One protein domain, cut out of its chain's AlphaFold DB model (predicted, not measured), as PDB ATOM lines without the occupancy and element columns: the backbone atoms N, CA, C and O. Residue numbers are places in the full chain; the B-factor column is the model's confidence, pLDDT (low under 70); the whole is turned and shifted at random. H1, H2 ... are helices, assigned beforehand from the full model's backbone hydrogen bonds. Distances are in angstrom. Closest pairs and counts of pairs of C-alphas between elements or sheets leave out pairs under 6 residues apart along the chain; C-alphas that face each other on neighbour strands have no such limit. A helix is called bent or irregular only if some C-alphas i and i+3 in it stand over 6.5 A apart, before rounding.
ATOM      1  N   GLN A   4     -12.959  17.116  29.375       93.88
ATOM      2  CA  GLN A   4     -12.781  15.705  29.026       93.88
ATOM      3  C   GLN A   4     -12.445  14.876  30.267       93.88
ATOM      4  O   GLN A   4     -13.009  13.792  30.451       93.88
ATOM      5  N   VAL A   5     -11.586  15.404  31.144       94.81
ATOM      6  CA  VAL A   5     -11.281  14.789  32.444       94.81
ATOM      7  C   VAL A   5     -12.547  14.697  33.297       94.81
ATOM      8  O   VAL A   5     -12.897  13.604  33.748       94.81
ATOM      9  N   LYS A   6     -13.303  15.795  33.434       95.56
ATOM     10  CA  LYS A   6     -14.563  15.842  34.196       95.56
ATOM     11  C   LYS A   6     -15.568  14.818  33.685       95.56
ATOM     12  O   LYS A   6     -16.117  14.048  34.470       95.56
ATOM     13  N   ARG A   7     -15.760  14.745  32.364       96.31
ATOM     14  CA  ARG A   7     -16.643  13.762  31.724       96.31
ATOM     15  C   ARG A   7     -16.243  12.335  32.091       96.31
ATOM     16  O   ARG A   7     -17.089  11.545  32.500       96.31
ATOM     17  N   ARG A   8     -14.957  12.005  31.951       96.19
ATOM     18  CA  ARG A   8     -14.428  10.668  32.250       96.19
ATOM     19  C   ARG A   8     -14.655  10.285  33.713       96.19
ATOM     20  O   ARG A   8     -15.087   9.166  33.977       96.19
ATOM     21  N   LEU A   9     -14.392  11.200  34.647       97.38
ATOM     22  CA  LEU A   9     -14.581  10.957  36.080       97.38
ATOM     23  C   LEU A   9     -16.060  10.819  36.454       97.38
ATOM     24  O   LEU A   9     -16.409   9.925  37.219       97.38
ATOM     25  N   LEU A  10     -16.941  11.623  35.857       97.81
ATOM     26  CA  LEU A  10     -18.386  11.510  36.067       97.81
ATOM     27  C   LEU A  10     -18.940  10.172  35.588       97.81
ATOM     28  O   LEU A  10     -19.695   9.534  36.314       97.81
ATOM     29  N   LEU A  11     -18.536   9.715  34.400       97.75
ATOM     30  CA  LEU A  11     -18.955   8.407  33.898       97.75
ATOM     31  C   LEU A  11     -18.506   7.284  34.840       97.75
ATOM     32  O   LEU A  11     -19.294   6.388  35.116       97.75
ATOM     33  N   ARG A  12     -17.291   7.366  35.398       97.56
ATOM     34  CA  ARG A  12     -16.808   6.397  36.395       97.56
ATOM     35  C   ARG A  12     -17.584   6.453  37.701       97.56
ATOM     36  O   ARG A  12     -17.944   5.398  38.212       97.56
ATOM     37  N   LYS A  13     -17.859   7.656  38.217       97.88
ATOM     38  CA  LYS A  13     -18.683   7.853  39.415       97.88
ATOM     39  C   LYS A  13     -20.067   7.246  39.215       97.88
ATOM     40  O   LYS A  13     -20.508   6.442  40.018       97.88
ATOM     41  N   PHE A  14     -20.741   7.571  38.117       98.12
ATOM     42  CA  PHE A  14     -22.106   7.102  37.866       98.12
ATOM     43  C   PHE A  14     -22.207   5.605  37.551       98.12
ATOM     44  O   PHE A  14     -23.303   5.052  37.608       98.12
ATOM     45  N   SER A  15     -21.085   4.949  37.246       97.38
ATOM     46  CA  SER A  15     -20.980   3.495  37.099       97.38
ATOM     47  C   SER A  15     -20.324   2.798  38.302       97.38
ATOM     48  O   SER A  15     -20.031   1.605  38.205       97.38
ATOM     49  N   SER A  16     -20.023   3.507  39.398       97.56
ATOM     50  CA  SER A  16     -19.362   2.918  40.570       97.56
ATOM     51  C   SER A  16     -20.365   2.269  41.521       97.56
ATOM     52  O   SER A  16     -21.502   2.724  41.649       97.56
ATOM     53  N   ILE A  17     -19.922   1.223  42.227       97.44
ATOM     54  CA  ILE A  17     -20.720   0.569  43.274       97.44
ATOM     55  C   ILE A  17     -21.093   1.562  44.372       97.44
ATOM     56  O   ILE A  17     -22.258   1.638  44.741       97.44
ATOM     57  N   GLU A  18     -20.141   2.384  44.812       97.00
ATOM     58  CA  GLU A  18     -20.355   3.391  45.856       97.00
ATOM     59  C   GLU A  18     -21.520   4.332  45.502       97.00
ATOM     60  O   GLU A  18     -22.387   4.602  46.327       97.00
ATOM     61  N   TYR A  19     -21.611   4.791  44.247       97.94
ATOM     62  CA  TYR A  19     -22.696   5.676  43.813       97.94
ATOM     63  C   TYR A  19     -24.052   4.957  43.720       97.94
ATOM     64  O   TYR A  19     -25.108   5.555  43.946       97.94
ATOM     65  N   MET A  20     -24.041   3.660  43.406       98.25
ATOM     66  CA  MET A  20     -25.243   2.825  43.430       98.25
ATOM     67  C   MET A  20     -25.718   2.548  44.861       98.25
ATOM     68  O   MET A  20     -26.921   2.519  45.112       98.25
ATOM     69  N   GLU A  21     -24.793   2.378  45.801       97.88
ATOM     70  CA  GLU A  21     -25.081   2.235  47.230       97.88
ATOM     71  C   GLU A  21     -25.606   3.546  47.829       97.88
ATOM     72  O   GLU A  21     -26.584   3.519  48.576       97.88
ATOM     73  N   GLU A  22     -25.070   4.704  47.425       97.75
ATOM     74  CA  GLU A  22     -25.673   6.004  47.752       97.75
ATOM     75  C   GLU A  22     -27.129   6.072  47.264       97.75
ATOM     76  O   GLU A  22     -28.018   6.483  48.008       97.75
ATOM     77  N   CYS A  23     -27.403   5.635  46.026       98.44
ATOM     78  CA  CYS A  23     -28.766   5.583  45.488       98.44
ATOM     79  C   CYS A  23     -29.688   4.699  46.346       98.44
ATOM     80  O   CYS A  23     -30.825   5.090  46.616       98.44
ATOM     81  N   GLN A  24     -29.208   3.530  46.787       98.31
ATOM     82  CA  GLN A  24     -29.951   2.649  47.694       98.31
ATOM     83  C   GLN A  24     -30.229   3.320  49.037       98.31
ATOM     84  O   GLN A  24     -31.361   3.262  49.513       98.31
ATOM     85  N   SER A  25     -29.222   3.966  49.628       98.50
ATOM     86  CA  SER A  25     -29.347   4.631  50.925       98.50
ATOM     87  C   SER A  25     -30.385   5.750  50.877       98.50
ATOM     88  O   SER A  25     -31.312   5.748  51.683       98.50
ATOM     89  N   TYR A  26     -30.319   6.641  49.882       98.62
ATOM     90  CA  TYR A  26     -31.338   7.679  49.710       98.62
ATOM     91  C   TYR A  26     -32.733   7.088  49.502       98.62
ATOM     92  O   TYR A  26     -33.705   7.593  50.060       98.62
ATOM     93  N   PHE A  27     -32.860   6.002  48.736       98.44
ATOM     94  CA  PHE A  27     -34.167   5.395  48.512       98.44
ATOM     95  C   PHE A  27     -34.734   4.735  49.778       98.44
ATOM     96  O   PHE A  27     -35.923   4.886  50.060       98.44
ATOM     97  N   ARG A  28     -33.889   4.079  50.586       98.44
ATOM     98  CA  ARG A  28     -34.287   3.543  51.896       98.44
ATOM     99  C   ARG A  28     -34.676   4.653  52.865       98.44
ATOM    100  O   ARG A  28     -35.735   4.555  53.461       98.44
ATOM    101  N   ASN A  29     -33.909   5.739  52.932       98.69
ATOM    102  CA  ASN A  29     -34.236   6.879  53.790       98.69
ATOM    103  C   ASN A  29     -35.572   7.540  53.402       98.69
ATOM    104  O   ASN A  29     -36.256   8.096  54.259       98.69
ATOM    105  N   ALA A  30     -35.943   7.512  52.115       98.25
ATOM    106  CA  ALA A  30     -37.265   7.949  51.675       98.25
ATOM    107  C   ALA A  30     -38.360   6.994  52.178       98.25
ATOM    108  O   ALA A  30     -39.350   7.460  52.727       98.25
ATOM    109  N   LEU A  31     -38.166   5.677  52.043       98.00
ATOM    110  CA  LEU A  31     -39.075   4.678  52.617       98.00
ATOM    111  C   LEU A  31     -39.222   4.843  54.135       98.00
ATOM    112  O   LEU A  31     -40.342   4.928  54.612       98.00
ATOM    113  N   ASP A  32     -38.120   4.989  54.874       98.44
ATOM    114  CA  ASP A  32     -38.148   5.194  56.329       98.44
ATOM    115  C   ASP A  32     -38.965   6.435  56.709       98.44
ATOM    116  O   ASP A  32     -39.806   6.379  57.599       98.44
ATOM    117  N   ALA A  33     -38.777   7.551  55.995       98.31
ATOM    118  CA  ALA A  33     -39.546   8.767  56.242       98.31
ATOM    119  C   ALA A  33     -41.051   8.583  55.970       98.31
ATOM    120  O   ALA A  33     -41.868   9.127  56.709       98.31
ATOM    121  N   LEU A  34     -41.420   7.812  54.939       97.56
ATOM    122  CA  LEU A  34     -42.816   7.470  54.655       97.56
ATOM    123  C   LEU A  34     -43.404   6.556  55.741       97.56
ATOM    124  O   LEU A  34     -44.516   6.802  56.205       97.56
ATOM    125  N   ASP A  35     -42.655   5.540  56.167       97.69
ATOM    126  CA  ASP A  35     -43.055   4.596  57.214       97.69
ATOM    127  C   ASP A  35     -43.304   5.337  58.539       97.69
ATOM    128  O   ASP A  35     -44.345   5.168  59.177       97.69
ATOM    129  N   GLU A  36     -42.371   6.214  58.919       97.81
ATOM    130  CA  GLU A  36     -42.474   7.062  60.106       97.81
ATOM    131  C   GLU A  36     -43.669   8.026  60.022       97.81
ATOM    132  O   GLU A  36     -44.403   8.169  61.002       97.81
ATOM    133  N   ALA A  37     -43.907   8.648  58.862       97.19
ATOM    134  CA  ALA A  37     -45.033   9.558  58.646       97.19
ATOM    135  C   ALA A  37     -46.387   8.858  58.803       97.19
ATOM    136  O   ALA A  37     -47.281   9.358  59.488       97.19
ATOM    137  N   LEU A  38     -46.535   7.684  58.184       95.69
ATOM    138  CA  LEU A  38     -47.753   6.881  58.264       95.69
ATOM    139  C   LEU A  38     -48.003   6.408  59.700       95.69
ATOM    140  O   LEU A  38     -49.130   6.499  60.186       95.69
ATOM    141  N   ALA A  39     -46.958   5.957  60.399       95.19
ATOM    142  CA  ALA A  39     -47.053   5.565  61.803       95.19
ATOM    143  C   ALA A  39     -47.409   6.753  62.715       95.19
ATOM    144  O   ALA A  39     -48.204   6.604  63.646       95.19
ATOM    145  N   TYR A  40     -46.857   7.943  62.441       95.69
ATOM    146  CA  TYR A  40     -47.220   9.167  63.152       95.69
ATOM    147  C   TYR A  40     -48.704   9.481  62.962       95.69
ATOM    148  O   TYR A  40     -49.417   9.671  63.950       95.69
ATOM    149  N   PHE A  41     -49.179   9.493  61.712       94.25
ATOM    150  CA  PHE A  41     -50.580   9.766  61.395       94.25
ATOM    151  C   PHE A  41     -51.512   8.816  62.157       94.25
ATOM    152  O   PHE A  41     -52.440   9.265  62.822       94.25
ATOM    153  N   GLU A  42     -51.241   7.509  62.127       90.62
ATOM    154  CA  GLU A  42     -52.071   6.510  62.815       90.62
ATOM    155  C   GLU A  42     -52.113   6.679  64.328       90.62
ATOM    156  O   GLU A  42     -53.148   6.451  64.955       90.62
ATOM    157  N   LYS A  43     -50.983   7.057  64.924       91.75
ATOM    158  CA  LYS A  43     -50.874   7.226  66.371       91.75
ATOM    159  C   LYS A  43     -51.536   8.515  66.857       91.75
ATOM    160  O   LYS A  43     -52.049   8.539  67.975       91.75
ATOM    161  N   HIS A  44     -51.480   9.583  66.063       89.50
ATOM    162  CA  HIS A  44     -51.823  10.936  66.507       89.50
ATOM    163  C   HIS A  44     -53.121  11.494  65.909       89.50
ATOM    164  O   HIS A  44     -53.648  12.465  66.450       89.50
ATOM    165  N   TYR A  45     -53.668  10.891  64.852       82.31
ATOM    166  CA  TYR A  45     -54.901  11.349  64.215       82.31
ATOM    167  C   TYR A  45     -56.048  10.347  64.422       82.31
ATOM    168  O   TYR A  45     -55.978   9.190  64.004       82.31
ATOM    169  N   SER A  46     -57.115  10.780  65.107       63.53
ATOM    170  CA  SER A  46     -58.237   9.915  65.497       63.53
ATOM    171  C   SER A  46     -59.020   9.384  64.291       63.53
ATOM    172  O   SER A  46     -59.245  10.085  63.306       63.53
ATOM    173  N   GLN A  47     -59.462   8.131  64.401       63.78
ATOM    174  CA  GLN A  47     -59.755   7.221  63.290       63.78
ATOM    175  C   GLN A  47     -60.948   7.553  62.371       63.78
ATOM    176  O   GLN A  47     -61.159   6.800  61.420       63.78
ATOM    177  N   ASP A  48     -61.708   8.630  62.587       62.16
ATOM    178  CA  ASP A  48     -63.013   8.785  61.920       62.16
ATOM    179  C   ASP A  48     -63.151   9.990  60.978       62.16
ATOM    180  O   ASP A  48     -63.936   9.920  60.033       62.16
ATOM    181  N   ASP A  49     -62.332  11.037  61.101       76.94
ATOM    182  CA  ASP A  49     -62.477  12.213  60.226       76.94
ATOM    183  C   ASP A  49     -61.880  12.011  58.830       76.94
ATOM    184  O   ASP A  49     -62.386  12.549  57.840       76.94
ATOM    185  N   TRP A  50     -60.808  11.225  58.721       87.12
ATOM    186  CA  TRP A  50     -60.126  11.019  57.442       87.12
ATOM    187  C   TRP A  50     -60.850  10.034  56.526       87.12
ATOM    188  O   TRP A  50     -60.737  10.140  55.307       87.12
ATOM    189  N   LYS A  51     -61.668   9.130  57.085       85.88
ATOM    190  CA  LYS A  51     -62.512   8.206  56.309       85.88
ATOM    191  C   LYS A  51     -63.573   8.935  55.477       85.88
ATOM    192  O   LYS A  51     -64.062   8.379  54.501       85.88
ATOM    193  N   ASN A  52     -63.891  10.181  55.833       89.50
ATOM    194  CA  ASN A  52     -64.783  11.045  55.059       89.50
ATOM    195  C   ASN A  52     -64.075  11.744  53.886       89.50
ATOM    196  O   ASN A  52     -64.728  12.398  53.073       89.50
ATOM    197  N   TRP A  53     -62.744  11.665  53.787       92.56
ATOM    198  CA  TRP A  53     -62.023  12.180  52.624       92.56
ATOM    199  C   TRP A  53     -62.208  11.241  51.435       92.56
ATOM    200  O   TRP A  53     -62.548  10.069  51.597       92.56
ATOM    201  N   HIS A  54     -61.941  11.742  50.230       94.25
ATOM    202  CA  HIS A  54     -61.884  10.879  49.056       94.25
ATOM    203  C   HIS A  54     -60.819   9.780  49.269       94.25
ATOM    204  O   HIS A  54     -59.744  10.105  49.772       94.25
ATOM    205  N   PRO A  55     -61.054   8.512  48.873       91.81
ATOM    206  CA  PRO A  55     -60.116   7.417  49.140       91.81
ATOM    207  C   PRO A  55     -58.685   7.645  48.646       91.81
ATOM    208  O   PRO A  55     -57.744   7.125  49.239       91.81
ATOM    209  N   SER A  56     -58.482   8.457  47.601       93.44
ATOM    210  CA  SER A  56     -57.130   8.836  47.159       93.44
ATOM    211  C   SER A  56     -56.329   9.575  48.231       93.44
ATOM    212  O   SER A  56     -55.111   9.457  48.239       93.44
ATOM    213  N   GLU A  57     -56.995  10.317  49.118       93.38
ATOM    214  CA  GLU A  57     -56.395  11.132  50.181       93.38
ATOM    215  C   GLU A  57     -56.057  10.325  51.438       93.38
ATOM    216  O   GLU A  57     -55.509  10.868  52.397       93.38
ATOM    217  N   TRP A  58     -56.441   9.048  51.487       93.12
ATOM    218  CA  TRP A  58     -56.256   8.237  52.681       93.12
ATOM    219  C   TRP A  58     -54.784   7.841  52.866       93.12
ATOM    220  O   TRP A  58     -54.130   7.435  51.900       93.12
ATOM    221  N   PRO A  59     -54.275   7.833  54.112       93.12
ATOM    222  CA  PRO A  59     -52.940   7.305  54.405       93.12
ATOM    223  C   PRO A  59     -52.819   5.817  54.035       93.12
ATOM    224  O   PRO A  59     -51.760   5.357  53.615       93.12
ATOM    225  N   THR A  60     -53.914   5.051  54.112       92.50
ATOM    226  CA  THR A  60     -53.945   3.639  53.698       92.50
ATOM    227  C   THR A  60     -53.714   3.469  52.199       92.50
ATOM    228  O   THR A  60     -53.002   2.554  51.801       92.50
ATOM    229  N   THR A  61     -54.201   4.389  51.360       93.50
ATOM    230  CA  THR A  61     -53.884   4.394  49.921       93.50
ATOM    231  C   THR A  61     -52.384   4.562  49.687       93.50
ATOM    232  O   THR A  61     -51.823   3.923  48.794       93.50
ATOM    233  N   TRP A  62     -51.709   5.366  50.513       94.38
ATOM    234  CA  TRP A  62     -50.255   5.518  50.464       94.38
ATOM    235  C   TRP A  62     -49.496   4.271  50.894       94.38
ATOM    236  O   TRP A  62     -48.578   3.853  50.186       94.38
ATOM    237  N   ARG A  63     -49.924   3.631  51.979       94.31
ATOM    238  CA  ARG A  63     -49.384   2.344  52.431       94.31
ATOM    239  C   ARG A  63     -49.537   1.241  51.384       94.31
ATOM    240  O   ARG A  63     -48.566   0.616  50.962       94.31
ATOM    241  N   ASP A  64     -50.761   1.020  50.926       93.06
ATOM    242  CA  ASP A  64     -51.091  -0.157  50.122       93.06
ATOM    243  C   ASP A  64     -50.554  -0.060  48.689       93.06
ATOM    244  O   ASP A  64     -50.348  -1.084  48.030       93.06
ATOM    245  N   ARG A  65     -50.308   1.167  48.207       92.50
ATOM    246  CA  ARG A  65     -49.800   1.434  46.856       92.50
ATOM    247  C   ARG A  65     -48.372   1.961  46.853       92.50
ATOM    248  O   ARG A  65     -47.480   1.247  46.401       92.50
ATOM    249  N   ALA A  66     -48.140   3.195  47.310       92.56
ATOM    250  CA  ALA A  66     -46.827   3.832  47.178       92.56
ATOM    251  C   ALA A  66     -45.756   3.097  47.985       92.56
ATOM    252  O   ALA A  66     -44.748   2.695  47.405       92.56
ATOM    253  N   GLN A  67     -45.986   2.862  49.279       94.44
ATOM    254  CA  GLN A  67     -45.015   2.200  50.154       94.44
ATOM    255  C   GLN A  67     -44.681   0.799  49.628       94.44
ATOM    256  O   GLN A  67     -43.522   0.521  49.326       94.44
ATOM    257  N   LYS A  68     -45.694  -0.041  49.378       94.12
ATOM    258  CA  LYS A  68     -45.503  -1.395  48.829       94.12
ATOM    259  C   LYS A  68     -44.739  -1.408  47.498       94.12
ATOM    260  O   LYS A  68     -43.854  -2.240  47.286       94.12
ATOM    261  N   ASN A  69     -45.055  -0.494  46.578       93.75
ATOM    262  CA  ASN A  69     -44.335  -0.390  45.306       93.75
ATOM    263  C   ASN A  69     -42.882   0.052  45.513       93.75
ATOM    264  O   ASN A  69     -41.971  -0.516  44.905       93.75
ATOM    265  N   MET A  70     -42.650   1.028  46.390       95.69
ATOM    266  CA  MET A  70     -41.310   1.499  46.730       95.69
ATOM    267  C   MET A  70     -40.472   0.402  47.401       95.69
ATOM    268  O   MET A  70     -39.303   0.247  47.058       95.69
ATOM    269  N   GLU A  71     -41.049  -0.419  48.278       96.75
ATOM    270  CA  GLU A  71     -40.366  -1.568  48.887       96.75
ATOM    271  C   GLU A  71     -39.929  -2.598  47.838       96.75
ATOM    272  O   GLU A  71     -38.767  -3.017  47.812       96.75
ATOM    273  N   ASN A  72     -40.824  -2.958  46.913       95.62
ATOM    274  CA  ASN A  72     -40.509  -3.873  45.813       95.62
ATOM    275  C   ASN A  72     -39.403  -3.318  44.902       95.62
ATOM    276  O   ASN A  72     -38.496  -4.050  44.480       95.62
ATOM    277  N   LEU A  73     -39.445  -2.013  44.618       96.25
ATOM    278  CA  LEU A  73     -38.389  -1.322  43.883       96.25
ATOM    279  C   LEU A  73     -37.065  -1.331  44.652       96.25
ATOM    280  O   LEU A  73     -36.019  -1.534  44.040       96.25
ATOM    281  N   TYR A  74     -37.086  -1.171  45.975       97.75
ATOM    282  CA  TYR A  74     -35.876  -1.185  46.797       97.75
ATOM    283  C   TYR A  74     -35.223  -2.568  46.800       97.75
ATOM    284  O   TYR A  74     -34.016  -2.682  46.585       97.75
ATOM    285  N   ILE A  75     -36.017  -3.634  46.939       97.81
ATOM    286  CA  ILE A  75     -35.537  -5.017  46.809       97.81
ATOM    287  C   ILE A  75     -34.912  -5.235  45.423       97.81
ATOM    288  O   ILE A  75     -33.791  -5.741  45.315       97.81
ATOM    289  N   SER A  76     -35.597  -4.789  44.369       97.00
ATOM    290  CA  SER A  76     -35.108  -4.889  42.988       97.00
ATOM    291  C   SER A  76     -33.833  -4.077  42.755       97.00
ATOM    292  O   SER A  76     -33.005  -4.463  41.928       97.00
ATOM    293  N   LEU A  77     -33.655  -2.967  43.475       97.56
ATOM    294  CA  LEU A  77     -32.480  -2.107  43.372       97.56
ATOM    295  C   LEU A  77     -31.279  -2.791  44.021       97.56
ATOM    296  O   LEU A  77     -30.233  -2.897  43.386       97.56
ATOM    297  N   LYS A  78     -31.449  -3.333  45.233       97.75
ATOM    298  CA  LYS A  78     -30.415  -4.119  45.926       97.75
ATOM    299  C   LYS A  78     -29.947  -5.301  45.079       97.75
ATOM    300  O   LYS A  78     -28.749  -5.482  44.874       97.75
ATOM    301  N   GLN A  79     -30.894  -6.075  44.550       97.31
ATOM    302  CA  GLN A  79     -30.599  -7.215  43.679       97.31
ATOM    303  C   GLN A  79     -29.915  -6.772  42.379       97.31
ATOM    304  O   GLN A  79     -28.979  -7.425  41.929       97.31
ATOM    305  N   GLY A  80     -30.343  -5.648  41.795       97.06
ATOM    306  CA  GLY A  80     -29.709  -5.074  40.609       97.06
ATOM    307  C   GLY A  80     -28.246  -4.696  40.843       97.06
ATOM    308  O   GLY A  80     -27.409  -4.985  39.996       97.06
ATOM    309  N   VAL A  81     -27.908  -4.110  41.994       97.25
ATOM    310  CA  VAL A  81     -26.512  -3.770  42.324       97.25
ATOM    311  C   VAL A  81     -25.652  -5.016  42.536       97.25
ATOM    312  O   VAL A  81     -24.540  -5.074  42.019       97.25
ATOM    313  N   GLN A  82     -26.175  -6.043  43.211       96.19
ATOM    314  CA  GLN A  82     -25.477  -7.329  43.362       96.19
ATOM    315  C   GLN A  82     -25.203  -8.005  42.007       96.19
ATOM    316  O   GLN A  82     -24.116  -8.533  41.771       96.19
ATOM    317  N   GLN A  83     -26.173  -7.965  41.091       95.75
ATOM    318  CA  GLN A  83     -26.001  -8.497  39.736       95.75
ATOM    319  C   GLN A  83     -25.004  -7.676  38.916       95.75
ATOM    320  O   GLN A  83     -24.144  -8.254  38.253       95.75
ATOM    321  N   TYR A  84     -25.032  -6.347  39.045       96.56
ATOM    322  CA  TYR A  84     -24.063  -5.473  38.393       96.56
ATOM    323  C   TYR A  84     -22.623  -5.778  38.837       96.56
ATOM    324  O   TYR A  84     -21.727  -5.839  37.998       96.56
ATOM    325  N   GLN A  85     -22.398  -6.061  40.127       93.75
ATOM    326  CA  GLN A  85     -21.090  -6.514  40.634       93.75
ATOM    327  C   GLN A  85     -20.631  -7.834  40.000       93.75
ATOM    328  O   GLN A  85     -19.433  -8.061  39.854       93.75
ATOM    329  N   SER A  86     -21.578  -8.682  39.600       94.69
ATOM    330  CA  SER A  86     -21.329  -9.952  38.910       94.69
ATOM    331  C   SER A  86     -21.244  -9.801  37.381       94.69
ATOM    332  O   SER A  86     -21.104 -10.799  36.677       94.69
ATOM    333  N   GLY A  87     -21.311  -8.570  36.860       94.12
ATOM    334  CA  GLY A  87     -21.180  -8.254  35.435       94.12
ATOM    335  C   GLY A  87     -22.489  -8.212  34.642       94.12
ATOM    336  O   GLY A  87     -22.428  -8.059  33.424       94.12
ATOM    337  N   ASP A  88     -23.654  -8.305  35.294       94.31
ATOM    338  CA  ASP A  88     -24.971  -8.182  34.652       94.31
ATOM    339  C   ASP A  88     -25.646  -6.839  35.011       94.31
ATOM    340  O   ASP A  88     -26.183  -6.673  36.112       94.31
ATOM    341  N   PRO A  89     -25.630  -5.847  34.100       93.38
ATOM    342  CA  PRO A  89     -26.206  -4.531  34.352       93.38
ATOM    343  C   PRO A  89     -27.719  -4.431  34.111       93.38
ATOM    344  O   PRO A  89     -28.313  -3.392  34.429       93.38
ATOM    345  N   ASP A  90     -28.357  -5.440  33.513       92.50
ATOM    346  CA  ASP A  90     -29.680  -5.268  32.911       92.50
ATOM    347  C   ASP A  90     -30.765  -5.018  33.948       92.50
ATOM    348  O   ASP A  90     -31.569  -4.086  33.806       92.50
ATOM    349  N   ARG A  91     -30.736  -5.776  35.044       93.25
ATOM    350  CA  ARG A  91     -31.674  -5.582  36.148       93.25
ATOM    351  C   ARG A  91     -31.513  -4.218  36.798       93.25
ATOM    352  O   ARG A  91     -32.512  -3.546  37.040       93.25
ATOM    353  N   LEU A  92     -30.278  -3.775  37.049       96.25
ATOM    354  CA  LEU A  92     -30.026  -2.462  37.646       96.25
ATOM    355  C   LEU A  92     -30.573  -1.337  36.765       96.25
ATOM    356  O   LEU A  92     -31.234  -0.423  37.261       96.25
ATOM    357  N   ARG A  93     -30.343  -1.425  35.451       93.81
ATOM    358  CA  ARG A  93     -30.868  -0.469  34.470       93.81
ATOM    359  C   ARG A  93     -32.397  -0.440  34.474       93.81
ATOM    360  O   ARG A  93     -32.977   0.649  34.496       93.81
ATOM    361  N   GLY A  94     -33.039  -1.610  34.478       93.56
ATOM    362  CA  GLY A  94     -34.496  -1.746  34.562       93.56
ATOM    363  C   GLY A  94     -35.061  -1.135  35.844       93.56
ATOM    364  O   GLY A  94     -35.972  -0.307  35.786       93.56
ATOM    365  N   THR A  95     -34.463  -1.445  36.994       95.62
ATOM    366  CA  THR A  95     -34.889  -0.890  38.281       95.62
ATOM    367  C   THR A  95     -34.697   0.624  38.346       95.62
ATOM    368  O   THR A  95     -35.606   1.338  38.760       95.62
ATOM    369  N   CYS A  96     -33.560   1.149  37.878       96.81
ATOM    370  CA  CYS A  96     -33.331   2.595  37.835       96.81
ATOM    371  C   CYS A  96     -34.361   3.311  36.948       96.81
ATOM    372  O   CYS A  96     -34.787   4.418  37.271       96.81
ATOM    373  N   ASN A  97     -34.802   2.681  35.853       94.06
ATOM    374  CA  ASN A  97     -35.914   3.197  35.057       94.06
ATOM    375  C   ASN A  97     -37.222   3.239  35.865       94.06
ATOM    376  O   ASN A  97     -37.896   4.269  35.845       94.06
ATOM    377  N   GLY A  98     -37.535   2.177  36.615       94.00
ATOM    378  CA  GLY A  98     -38.674   2.139  37.538       94.00
ATOM    379  C   GLY A  98     -38.635   3.270  38.570       94.00
ATOM    380  O   GLY A  98     -39.596   4.021  38.689       94.00
ATOM    381  N   LEU A  99     -37.488   3.497  39.222       95.00
ATOM    382  CA  LEU A  99     -37.317   4.613  40.166       95.00
ATOM    383  C   LEU A  99     -37.597   5.971  39.507       95.00
ATOM    384  O   LEU A  99     -38.289   6.805  40.086       95.00
ATOM    385  N   THR A 100     -37.112   6.198  38.281       91.81
ATOM    386  CA  THR A 100     -37.394   7.453  37.558       91.81
ATOM    387  C   THR A 100     -38.859   7.612  37.147       91.81
ATOM    388  O   THR A 100     -39.283   8.728  36.852       91.81
ATOM    389  N   ALA A 101     -39.628   6.523  37.123       92.31
ATOM    390  CA  ALA A 101     -41.053   6.522  36.819       92.31
ATOM    391  C   ALA A 101     -41.943   6.567  38.073       92.31
ATOM    392  O   ALA A 101     -43.144   6.752  37.924       92.31
ATOM    393  N   LEU A 102     -41.375   6.492  39.283       89.00
ATOM    394  CA  LEU A 102     -42.122   6.364  40.538       89.00
ATOM    395  C   LEU A 102     -43.171   7.463  40.760       89.00
ATOM    396  O   LEU A 102     -44.177   7.218  41.409       89.00
ATOM    397  N   SER A 103     -42.962   8.686  40.252       84.56
ATOM    398  CA  SER A 103     -44.003   9.726  40.337       84.56
ATOM    399  C   SER A 103     -45.298   9.293  39.660       84.56
ATOM    400  O   SER A 103     -46.357   9.521  40.217       84.56
ATOM    401  N   LYS A 104     -45.203   8.605  38.516       85.50
ATOM    402  CA  LYS A 104     -46.363   8.119  37.764       85.50
ATOM    403  C   LYS A 104     -47.133   7.050  38.529       85.50
ATOM    404  O   LYS A 104     -48.351   6.994  38.448       85.50
ATOM    405  N   ASP A 105     -46.429   6.223  39.296       81.88
ATOM    406  CA  ASP A 105     -47.065   5.191  40.124       81.88
ATOM    407  C   ASP A 105     -47.838   5.798  41.306       81.88
ATOM    408  O   ASP A 105     -48.774   5.180  41.823       81.88
ATOM    409  N   MET A 106     -47.453   7.013  41.710       87.25
ATOM    410  CA  MET A 106     -48.131   7.814  42.729       87.25
ATOM    411  C   MET A 106     -49.192   8.757  42.138       87.25
ATOM    412  O   MET A 106     -49.910   9.404  42.899       87.25
ATOM    413  N   ASP A 107     -49.344   8.827  40.810       87.31
ATOM    414  CA  ASP A 107     -50.371   9.664  40.189       87.31
ATOM    415  C   ASP A 107     -51.771   9.229  40.667       87.31
ATOM    416  O   ASP A 107     -52.106   8.041  40.776       87.31
ATOM    417  N   GLY A 108     -52.607  10.223  40.974       87.56
ATOM    418  CA  GLY A 108     -53.952  10.006  41.509       87.56
ATOM    419  C   GLY A 108     -53.992   9.613  42.988       87.56
ATOM    420  O   GLY A 108     -55.060   9.250  43.481       87.56
ATOM    421  N   MET A 109     -52.862   9.669  43.696       93.00
ATOM    422  CA  MET A 109     -52.815   9.602  45.154       93.00
ATOM    423  C   MET A 109     -52.814  11.020  45.716       93.00
ATOM    424  O   MET A 109     -52.044  11.871  45.285       93.00
ATOM    425  N   GLY A 110     -53.720  11.275  46.647       92.69
ATOM    426  CA  GLY A 110     -53.895  12.574  47.271       92.69
ATOM    427  C   GLY A 110     -52.940  12.775  48.439       92.69
ATOM    428  O   GLY A 110     -52.563  11.819  49.112       92.69
ATOM    429  N   GLU A 111     -52.537  14.016  48.677       93.44
ATOM    430  CA  GLU A 111     -51.503  14.376  49.652       93.44
ATOM    431  C   GLU A 111     -52.083  14.979  50.939       93.44
ATOM    432  O   GLU A 111     -51.332  15.327  51.844       93.44
ATOM    433  N   LYS A 112     -53.413  15.075  51.077       93.38
ATOM    434  CA  LYS A 112     -54.051  15.753  52.215       93.38
ATOM    435  C   LYS A 112     -53.623  15.196  53.571       93.38
ATOM    436  O   LYS A 112     -53.501  15.958  54.522       93.38
ATOM    437  N   TRP A 113     -53.393  13.890  53.694       93.69
ATOM    438  CA  TRP A 113     -52.970  13.298  54.966       93.69
ATOM    439  C   TRP A 113     -51.599  13.817  55.445       93.69
ATOM    440  O   TRP A 113     -51.384  13.875  56.656       93.69
ATOM    441  N   TRP A 114     -50.714  14.273  54.544       94.94
ATOM    442  CA  TRP A 114     -49.422  14.867  54.910       94.94
ATOM    443  C   TRP A 114     -49.579  16.128  55.764       94.94
ATOM    444  O   TRP A 114     -48.787  16.336  56.676       94.94
ATOM    445  N   SER A 115     -50.652  16.914  55.580       93.56
ATOM    446  CA  SER A 115     -50.887  18.125  56.386       93.56
ATOM    447  C   SER A 115     -51.216  17.846  57.858       93.56
ATOM    448  O   SER A 115     -51.345  18.777  58.648       93.56
ATOM    449  N   TYR A 116     -51.401  16.575  58.224       93.38
ATOM    450  CA  TYR A 116     -51.673  16.120  59.591       93.38
ATOM    451  C   TYR A 116     -50.457  15.447  60.240       93.38
ATOM    452  O   TYR A 116     -50.546  14.929  61.354       93.38
ATOM    453  N   VAL A 117     -49.323  15.458  59.548       95.00
ATOM    454  CA  VAL A 117     -48.039  14.938  60.004       95.00
ATOM    455  C   VAL A 117     -47.057  16.119  60.079       95.00
ATOM    456  O   VAL A 117     -47.158  17.039  59.268       95.00
ATOM    457  N   PRO A 118     -46.118  16.158  61.044       96.75
ATOM    458  CA  PRO A 118     -45.078  17.181  61.070       96.75
ATOM    459  C   PRO A 118     -44.350  17.272  59.724       96.75
ATOM    460  O   PRO A 118     -43.938  16.251  59.169       96.75
ATOM    461  N   SER A 119     -44.168  18.495  59.213       96.88
ATOM    462  CA  SER A 119     -43.631  18.718  57.860       96.88
ATOM    463  C   SER A 119     -42.245  18.105  57.656       96.88
ATOM    464  O   SER A 119     -41.893  17.725  56.543       96.88
ATOM    465  N   GLU A 120     -41.474  17.922  58.731       97.81
ATOM    466  CA  GLU A 120     -40.152  17.292  58.686       97.81
ATOM    467  C   GLU A 120     -40.163  15.884  58.068       97.81
ATOM    468  O   GLU A 120     -39.189  15.496  57.415       97.81
ATOM    469  N   TYR A 121     -41.250  15.121  58.229       97.62
ATOM    470  CA  TYR A 121     -41.373  13.790  57.638       97.62
ATOM    471  C   TYR A 121     -41.557  13.873  56.120       97.62
ATOM    472  O   TYR A 121     -40.848  13.195  55.372       97.62
ATOM    473  N   GLU A 122     -42.451  14.752  55.663       96.94
ATOM    474  CA  GLU A 122     -42.690  15.007  54.241       96.94
ATOM    475  C   GLU A 122     -41.429  15.565  53.564       96.94
ATOM    476  O   GLU A 122     -40.983  15.070  52.526       96.94
ATOM    477  N   GLU A 123     -40.774  16.541  54.192       98.00
ATOM    478  CA  GLU A 123     -39.535  17.137  53.696       98.00
ATOM    479  C   GLU A 123     -38.417  16.096  53.561       98.00
ATOM    480  O   GLU A 123     -37.697  16.069  52.554       98.00
ATOM    481  N   ARG A 124     -38.266  15.205  54.554       98.38
ATOM    482  CA  ARG A 124     -37.321  14.080  54.490       98.38
ATOM    483  C   ARG A 124     -37.681  13.120  53.363       98.38
ATOM    484  O   ARG A 124     -36.774  12.724  52.627       98.38
ATOM    485  N   PHE A 125     -38.954  12.764  53.209       97.81
ATOM    486  CA  PHE A 125     -39.423  11.891  52.136       97.81
ATOM    487  C   PHE A 125     -39.092  12.481  50.761       97.81
ATOM    488  O   PHE A 125     -38.378  11.855  49.970       97.81
ATOM    489  N   ILE A 126     -39.522  13.719  50.499       96.38
ATOM    490  CA  ILE A 126     -39.327  14.413  49.220       96.38
ATOM    491  C   ILE A 126     -37.840  14.565  48.905       96.38
ATOM    492  O   ILE A 126     -37.405  14.232  47.797       96.38
ATOM    493  N   ARG A 127     -37.041  15.039  49.870       97.94
ATOM    494  CA  ARG A 127     -35.602  15.267  49.681       97.94
ATOM    495  C   ARG A 127     -34.873  13.973  49.338       97.94
ATOM    496  O   ARG A 127     -34.179  13.919  48.326       97.94
ATOM    497  N   ASN A 128     -35.050  12.925  50.142       98.44
ATOM    498  CA  ASN A 128     -34.375  11.648  49.920       98.44
ATOM    499  C   ASN A 128     -34.832  10.984  48.614       98.44
ATOM    500  O   ASN A 128     -34.007  10.496  47.840       98.44
ATOM    501  N   ARG A 129     -36.134  11.035  48.308       97.19
ATOM    502  CA  ARG A 129     -36.672  10.513  47.049       97.19
ATOM    503  C   ARG A 129     -36.083  11.243  45.842       97.19
ATOM    504  O   ARG A 129     -35.698  10.591  44.873       97.19
ATOM    505  N   LYS A 130     -35.988  12.574  45.885       96.56
ATOM    506  CA  LYS A 130     -35.398  13.379  44.805       96.56
ATOM    507  C   LYS A 130     -33.942  12.985  44.546       96.56
ATOM    508  O   LYS A 130     -33.572  12.767  43.392       96.56
ATOM    509  N   GLU A 131     -33.147  12.831  45.603       97.88
ATOM    510  CA  GLU A 131     -31.750  12.394  45.502       97.88
ATOM    511  C   GLU A 131     -31.621  10.976  44.925       97.88
ATOM    512  O   GLU A 131     -30.786  10.740  44.046       97.88
ATOM    513  N   ALA A 132     -32.477  10.041  45.353       98.19
ATOM    514  CA  ALA A 132     -32.514   8.682  44.816       98.19
ATOM    515  C   ALA A 132     -32.874   8.665  43.322       98.19
ATOM    516  O   ALA A 132     -32.192   8.026  42.521       98.19
ATOM    517  N   VAL A 133     -33.907   9.412  42.916       97.50
ATOM    518  CA  VAL A 133     -34.342   9.508  41.512       97.50
ATOM    519  C   VAL A 133     -33.252  10.123  40.634       97.50
ATOM    520  O   VAL A 133     -32.998   9.626  39.534       97.50
ATOM    521  N   GLN A 134     -32.575  11.170  41.110       97.88
ATOM    522  CA  GLN A 134     -31.478  11.800  40.375       97.88
ATOM    523  C   GLN A 134     -30.317  10.820  40.152       97.88
ATOM    524  O   GLN A 134     -29.828  10.684  39.027       97.88
ATOM    525  N   ARG A 135     -29.915  10.082  41.195       98.31
ATOM    526  CA  ARG A 135     -28.862   9.056  41.103       98.31
ATOM    527  C   ARG A 135     -29.257   7.916  40.174       98.31
ATOM    528  O   ARG A 135     -28.490   7.589  39.271       98.31
ATOM    529  N   ALA A 136     -30.470   7.382  40.313       98.12
ATOM    530  CA  ALA A 136     -31.010   6.358  39.421       98.12
ATOM    531  C   ALA A 136     -30.998   6.818  37.954       98.12
ATOM    532  O   ALA A 136     -30.631   6.058  37.057       98.12
ATOM    533  N   SER A 137     -31.330   8.087  37.693       97.75
ATOM    534  CA  SER A 137     -31.261   8.674  36.352       97.75
ATOM    535  C   SER A 137     -29.835   8.686  35.794       97.75
ATOM    536  O   SER A 137     -29.611   8.271  34.654       97.75
ATOM    537  N   ASN A 138     -28.855   9.109  36.597       98.31
ATOM    538  CA  ASN A 138     -27.444   9.138  36.206       98.31
ATOM    539  C   ASN A 138     -26.885   7.729  35.955       98.31
ATOM    540  O   ASN A 138     -26.222   7.511  34.938       98.31
ATOM    541  N   ILE A 139     -27.210   6.770  36.829       98.38
ATOM    542  CA  ILE A 139     -26.841   5.353  36.698       98.38
ATOM    543  C   ILE A 139     -27.417   4.791  35.396       98.38
ATOM    544  O   ILE A 139     -26.676   4.301  34.544       98.38
ATOM    545  N   ARG A 140     -28.731   4.939  35.182       97.19
ATOM    546  CA  ARG A 140     -29.423   4.455  33.980       97.19
ATOM    547  C   ARG A 140     -28.816   5.029  32.702       97.19
ATOM    548  O   ARG A 140     -28.608   4.285  31.746       97.19
ATOM    549  N   ARG A 141     -28.567   6.342  32.655       97.19
ATOM    550  CA  ARG A 141     -27.988   6.998  31.471       97.19
ATOM    551  C   ARG A 141     -26.564   6.533  31.198       97.19
ATOM    552  O   ARG A 141     -26.212   6.362  30.037       97.19
ATOM    553  N   THR A 142     -25.780   6.303  32.244       97.19
ATOM    554  CA  THR A 142     -24.383   5.871  32.125       97.19
ATOM    555  C   THR A 142     -24.283   4.422  31.684       97.19
ATOM    556  O   THR A 142     -23.699   4.150  30.642       97.19
ATOM    557  N   ILE A 143     -24.916   3.507  32.418       95.75
ATOM    558  CA  ILE A 143     -24.881   2.070  32.124       95.75
ATOM    559  C   ILE A 143     -25.573   1.764  30.793       95.75
ATOM    560  O   ILE A 143     -25.098   0.949  30.013       95.75
ATOM    561  N   GLY A 144     -26.700   2.423  30.517       92.81
ATOM    562  CA  GLY A 144     -27.468   2.202  29.294       92.81
ATOM    563  C   GLY A 144     -26.982   2.987  28.075       92.81
ATOM    564  O   GLY A 144     -27.564   2.831  27.007       92.81
ATOM    565  N   GLY A 145     -25.978   3.860  28.216       94.19
ATOM    566  CA  GLY A 145     -25.513   4.718  27.120       94.19
ATOM    567  C   GLY A 145     -26.558   5.733  26.628       94.19
ATOM    568  O   GLY A 145     -26.530   6.130  25.469       94.19
ATOM    569  N   TYR A 146     -27.487   6.167  27.488       94.62
ATOM    570  CA  TYR A 146     -28.615   7.046  27.130       94.62
ATOM    571  C   TYR A 146     -28.344   8.543  27.337       94.62
ATOM    572  O   TYR A 146     -29.277   9.345  27.450       94.62
ATOM    573  N   TRP A 147     -27.080   8.954  27.430       96.50
ATOM    574  CA  TRP A 147     -26.733  10.374  27.405       96.50
ATOM    575  C   TRP A 147     -27.066  10.958  26.026       96.50
ATOM    576  O   TRP A 147     -26.611  10.444  25.011       96.50
ATOM    577  N   LYS A 148     -27.841  12.053  25.975       93.75
ATOM    578  CA  LYS A 148     -28.289  12.669  24.706       93.75
ATOM    579  C   LYS A 148     -27.119  13.061  23.795       93.75
ATOM    580  O   LYS A 148     -27.224  12.975  22.578       93.75
ATOM    581  N   ASN A 149     -26.033  13.540  24.390       93.25
ATOM    582  CA  ASN A 149     -24.750  13.790  23.743       93.25
ATOM    583  C   ASN A 149     -23.623  13.715  24.793       93.25
ATOM    584  O   ASN A 149     -23.924  13.737  25.994       93.25
ATOM    585  N   PRO A 150     -22.340  13.665  24.382       88.06
ATOM    586  CA  PRO A 150     -21.215  13.558  25.314       88.06
ATOM    587  C   PRO A 150     -21.135  14.680  26.358       88.06
ATOM    588  O   PRO A 150     -20.603  14.465  27.442       88.06
ATOM    589  N   ASP A 151     -21.677  15.865  26.071       93.56
ATOM    590  CA  ASP A 151     -21.682  17.005  27.000       93.56
ATOM    591  C   ASP A 151     -22.857  16.998  27.975       93.56
ATOM    592  O   ASP A 151     -22.866  17.752  28.943       93.56
ATOM    593  N   SER A 152     -23.862  16.149  27.763       95.94
ATOM    594  CA  SER A 152     -25.044  16.100  28.632       95.94
ATOM    595  C   SER A 152     -24.694  15.688  30.059       95.94
ATOM    596  O   SER A 152     -25.327  16.163  30.995       95.94
ATOM    597  N   VAL A 153     -23.661  14.861  30.227       96.75
ATOM    598  CA  VAL A 153     -23.146  14.465  31.545       96.75
ATOM    599  C   VAL A 153     -22.430  15.615  32.267       96.75
ATOM    600  O   VAL A 153     -22.286  15.569  33.475       96.75
ATOM    601  N   LEU A 154     -22.009  16.672  31.564       96.81
ATOM    602  CA  LEU A 154     -21.360  17.842  32.173       96.81
ATOM    603  C   LEU A 154     -22.363  18.879  32.699       96.81
ATOM    604  O   LEU A 154     -21.967  19.841  33.354       96.81
ATOM    605  N   LYS A 155     -23.655  18.723  32.385       96.88
ATOM    606  CA  LYS A 155     -24.698  19.687  32.739       96.88
ATOM    607  C   LYS A 155     -25.283  19.339  34.101       96.88
ATOM    608  O   LYS A 155     -26.043  18.382  34.211       96.88
ATOM    609  N   GLU A 156     -25.028  20.164  35.113       95.81
ATOM    610  CA  GLU A 156     -25.573  19.950  36.467       95.81
ATOM    611  C   GLU A 156     -27.102  20.068  36.527       95.81
ATOM    612  O   GLU A 156     -27.747  19.434  37.356       95.81
ATOM    613  N   THR A 157     -27.716  20.757  35.560       95.25
ATOM    614  CA  THR A 157     -29.174  20.725  35.353       95.25
ATOM    615  C   THR A 157     -29.697  19.340  34.948       95.25
ATOM    616  O   THR A 157     -30.902  19.113  34.962       95.25
ATOM    617  N   VAL A 158     -28.816  18.427  34.524       94.94
ATOM    618  CA  VAL A 158     -29.126  17.043  34.136       94.94
ATOM    619  C   VAL A 158     -28.642  16.053  35.193       94.94
ATOM    620  O   VAL A 158     -29.365  15.101  35.492       94.94
ATOM    621  N   THR A 159     -27.433  16.248  35.729       95.56
ATOM    622  CA  THR A 159     -26.798  15.320  36.679       95.56
ATOM    623  C   THR A 159     -27.111  15.596  38.142       95.56
ATOM    624  O   THR A 159     -26.840  14.740  38.983       95.56
ATOM    625  N   GLY A 160     -27.666  16.765  38.450       95.19
ATOM    626  CA  GLY A 160     -27.605  17.338  39.786       95.19
ATOM    627  C   GLY A 160     -26.232  17.969  40.069       95.19
ATOM    628  O   GLY A 160     -25.319  17.849  39.238       95.19
ATOM    629  N   PRO A 161     -26.091  18.638  41.228       95.06
ATOM    630  CA  PRO A 161     -24.858  19.307  41.632       95.06
ATOM    631  C   PRO A 161     -23.671  18.345  41.693       95.06
ATOM    632  O   PRO A 161     -23.802  17.224  42.190       95.06
ATOM    633  N   ILE A 162     -22.506  18.787  41.220       94.31
ATOM    634  CA  ILE A 162     -21.289  17.971  41.194       94.31
ATOM    635  C   ILE A 162     -20.216  18.589  42.083       94.31
ATOM    636  O   ILE A 162     -19.748  19.698  41.852       94.31
ATOM    637  N   ASN A 163     -19.758  17.823  43.071       93.50
ATOM    638  CA  ASN A 163     -18.572  18.178  43.835       93.50
ATOM    639  C   ASN A 163     -17.315  17.737  43.067       93.50
ATOM    640  O   ASN A 163     -16.989  16.551  43.039       93.50
ATOM    641  N   GLU A 164     -16.597  18.683  42.449       93.44
ATOM    642  CA  GLU A 164     -15.370  18.374  41.696       93.44
ATOM    643  C   GLU A 164     -14.269  17.761  42.570       93.44
ATOM    644  O   GLU A 164     -13.487  16.956  42.069       93.44
ATOM    645  N   GLN A 165     -14.240  18.067  43.869       93.81
ATOM    646  CA  GLN A 165     -13.276  17.466  44.788       93.81
ATOM    647  C   GLN A 165     -13.564  15.976  45.010       93.81
ATOM    648  O   GLN A 165     -12.639  15.168  45.069       93.81
ATOM    649  N   ASP A 166     -14.841  15.594  45.084       93.25
ATOM    650  CA  ASP A 166     -15.243  14.189  45.194       93.25
ATOM    651  C   ASP A 166     -14.937  13.408  43.904       93.25
ATOM    652  O   ASP A 166     -14.567  12.237  43.966       93.25
ATOM    653  N   LEU A 167     -14.981  14.063  42.734       94.94
ATOM    654  CA  LEU A 167     -14.618  13.424  41.463       94.94
ATOM    655  C   LEU A 167     -13.175  12.913  41.433       94.94
ATOM    656  O   LEU A 167     -12.899  11.924  40.751       94.94
ATOM    657  N   LEU A 168     -12.264  13.543  42.179       94.31
ATOM    658  CA  LEU A 168     -10.855  13.146  42.224       94.31
ATOM    659  C   LEU A 168     -10.661  11.724  42.765       94.31
ATOM    660  O   LEU A 168      -9.694  11.061  42.398       94.31
ATOM    661  N   ARG A 169     -11.611  11.210  43.557       94.50
ATOM    662  CA  ARG A 169     -11.604   9.823  44.051       94.50
ATOM    663  C   ARG A 169     -11.730   8.784  42.933       94.50
ATOM    664  O   ARG A 169     -11.382   7.628  43.140       94.50
ATOM    665  N   PHE A 170     -12.205   9.187  41.752       95.06
ATOM    666  CA  PHE A 170     -12.415   8.309  40.597       95.06
ATOM    667  C   PHE A 170     -11.263   8.347  39.574       95.06
ATOM    668  O   PHE A 170     -11.378   7.775  38.478       95.06
ATOM    669  N   LEU A 171     -10.155   9.024  39.901       93.94
ATOM    670  CA  LEU A 171      -8.912   8.941  39.138       93.94
ATOM    671  C   LEU A 171      -8.337   7.525  39.237       93.94
ATOM    672  O   LEU A 171      -8.326   6.908  40.300       93.94
TER     673      LEU A 171
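What this domain is: This is residues 4 to 171 of the 177 residues of an uncharacterized protein of Halovibrio salipaludis (UniProt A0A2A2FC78). Four helices, H2, H3, H4 and the long H6, make an up-and-down bundle drawn out as a rod, each running against the one before it in the chain. H1 and H8 pack on each other at one end with H7 beside H6 near it, and at the other end lie short H5 and the loop of residues 45 to 58. The printed part has 168 residues with eight named helices, H1 to H8 in chain order, and no named strand: the class is all helix. It is only just compact, close to loose, with a radius of gyration of the C-alphas of 18.1 A, and spans 60 by 29 by 25 A.

Where its parts are: H2, the longest helix, holds residues 17 to 44 and runs 40.2 A from C-alpha 17 at (-20.720, 0.569, 43.274) to C-alpha 44 at (-51.823, 10.936, 66.507). H3 is residues 59 to 85, 37.4 A, with a kink of 26 degrees near residue 66; it is only just irregular, C-alphas 64 and 67 being 6.52 A apart. H6 is residues 119 to 143, 35.9 A. H4 is residues 90 to 105, 21.5 A, with a kink of 35 degrees near residue 99; it is irregular, C-alphas 100 and 103 being 7.5 A apart. H1 is residues 4 to 14, 15.5 A, and H8 is residues 164 to 170, 10.5 A, ending at C-alpha 170 at (-12.415, 8.309, 40.597). H5 is residues 112 to 116 and H7 residues 156 to 159.

How they stand to each other: H2 touches H6 at a shallow tilt of 26 degrees, opposite ways; their closest C-alphas, of Ala 30 and Phe 125, are 4.5 A apart. H2 and H3 form a helical hairpin at 18 degrees, closest at the C-alphas of Leu 38 and Pro 59, 6.5 A. H3 and H4 form another, closest at those of Gly 80 and Leu 92, 4.0 A. H6, with residues 132 to 143 alone, touches H4 at a steep tilt of 39 degrees. H2 and H4 are apart, as are H3 and H6. H1 touches H8, closest at the C-alphas of Leu 9 and Phe 170, 5.7 A, and touches residues 135 to 142 of H6. H5 only just touches H2 and H7 only just touches H6, with 3 pairs of C-alphas within 8 A each. Every O i to N i+4 pair is within hydrogen-bond range in H1, H2 and H6; H3 has 21 of 23, H4 9 of 12, H5 0 of 1 with 2 of 2 O i to N i+3 pairs, H8 0 of 3 with 4 of 4, and H7 is too short.

The domain as a whole: The C-alphas farthest apart, of Gln 4 and Asp 48, are 60.4 A apart. The printed part has no cut. The links H2 to H3 and H6 to H7 are long. Mean pLDDT of the printed part is 94.3; residues 46 to 48 are under 70.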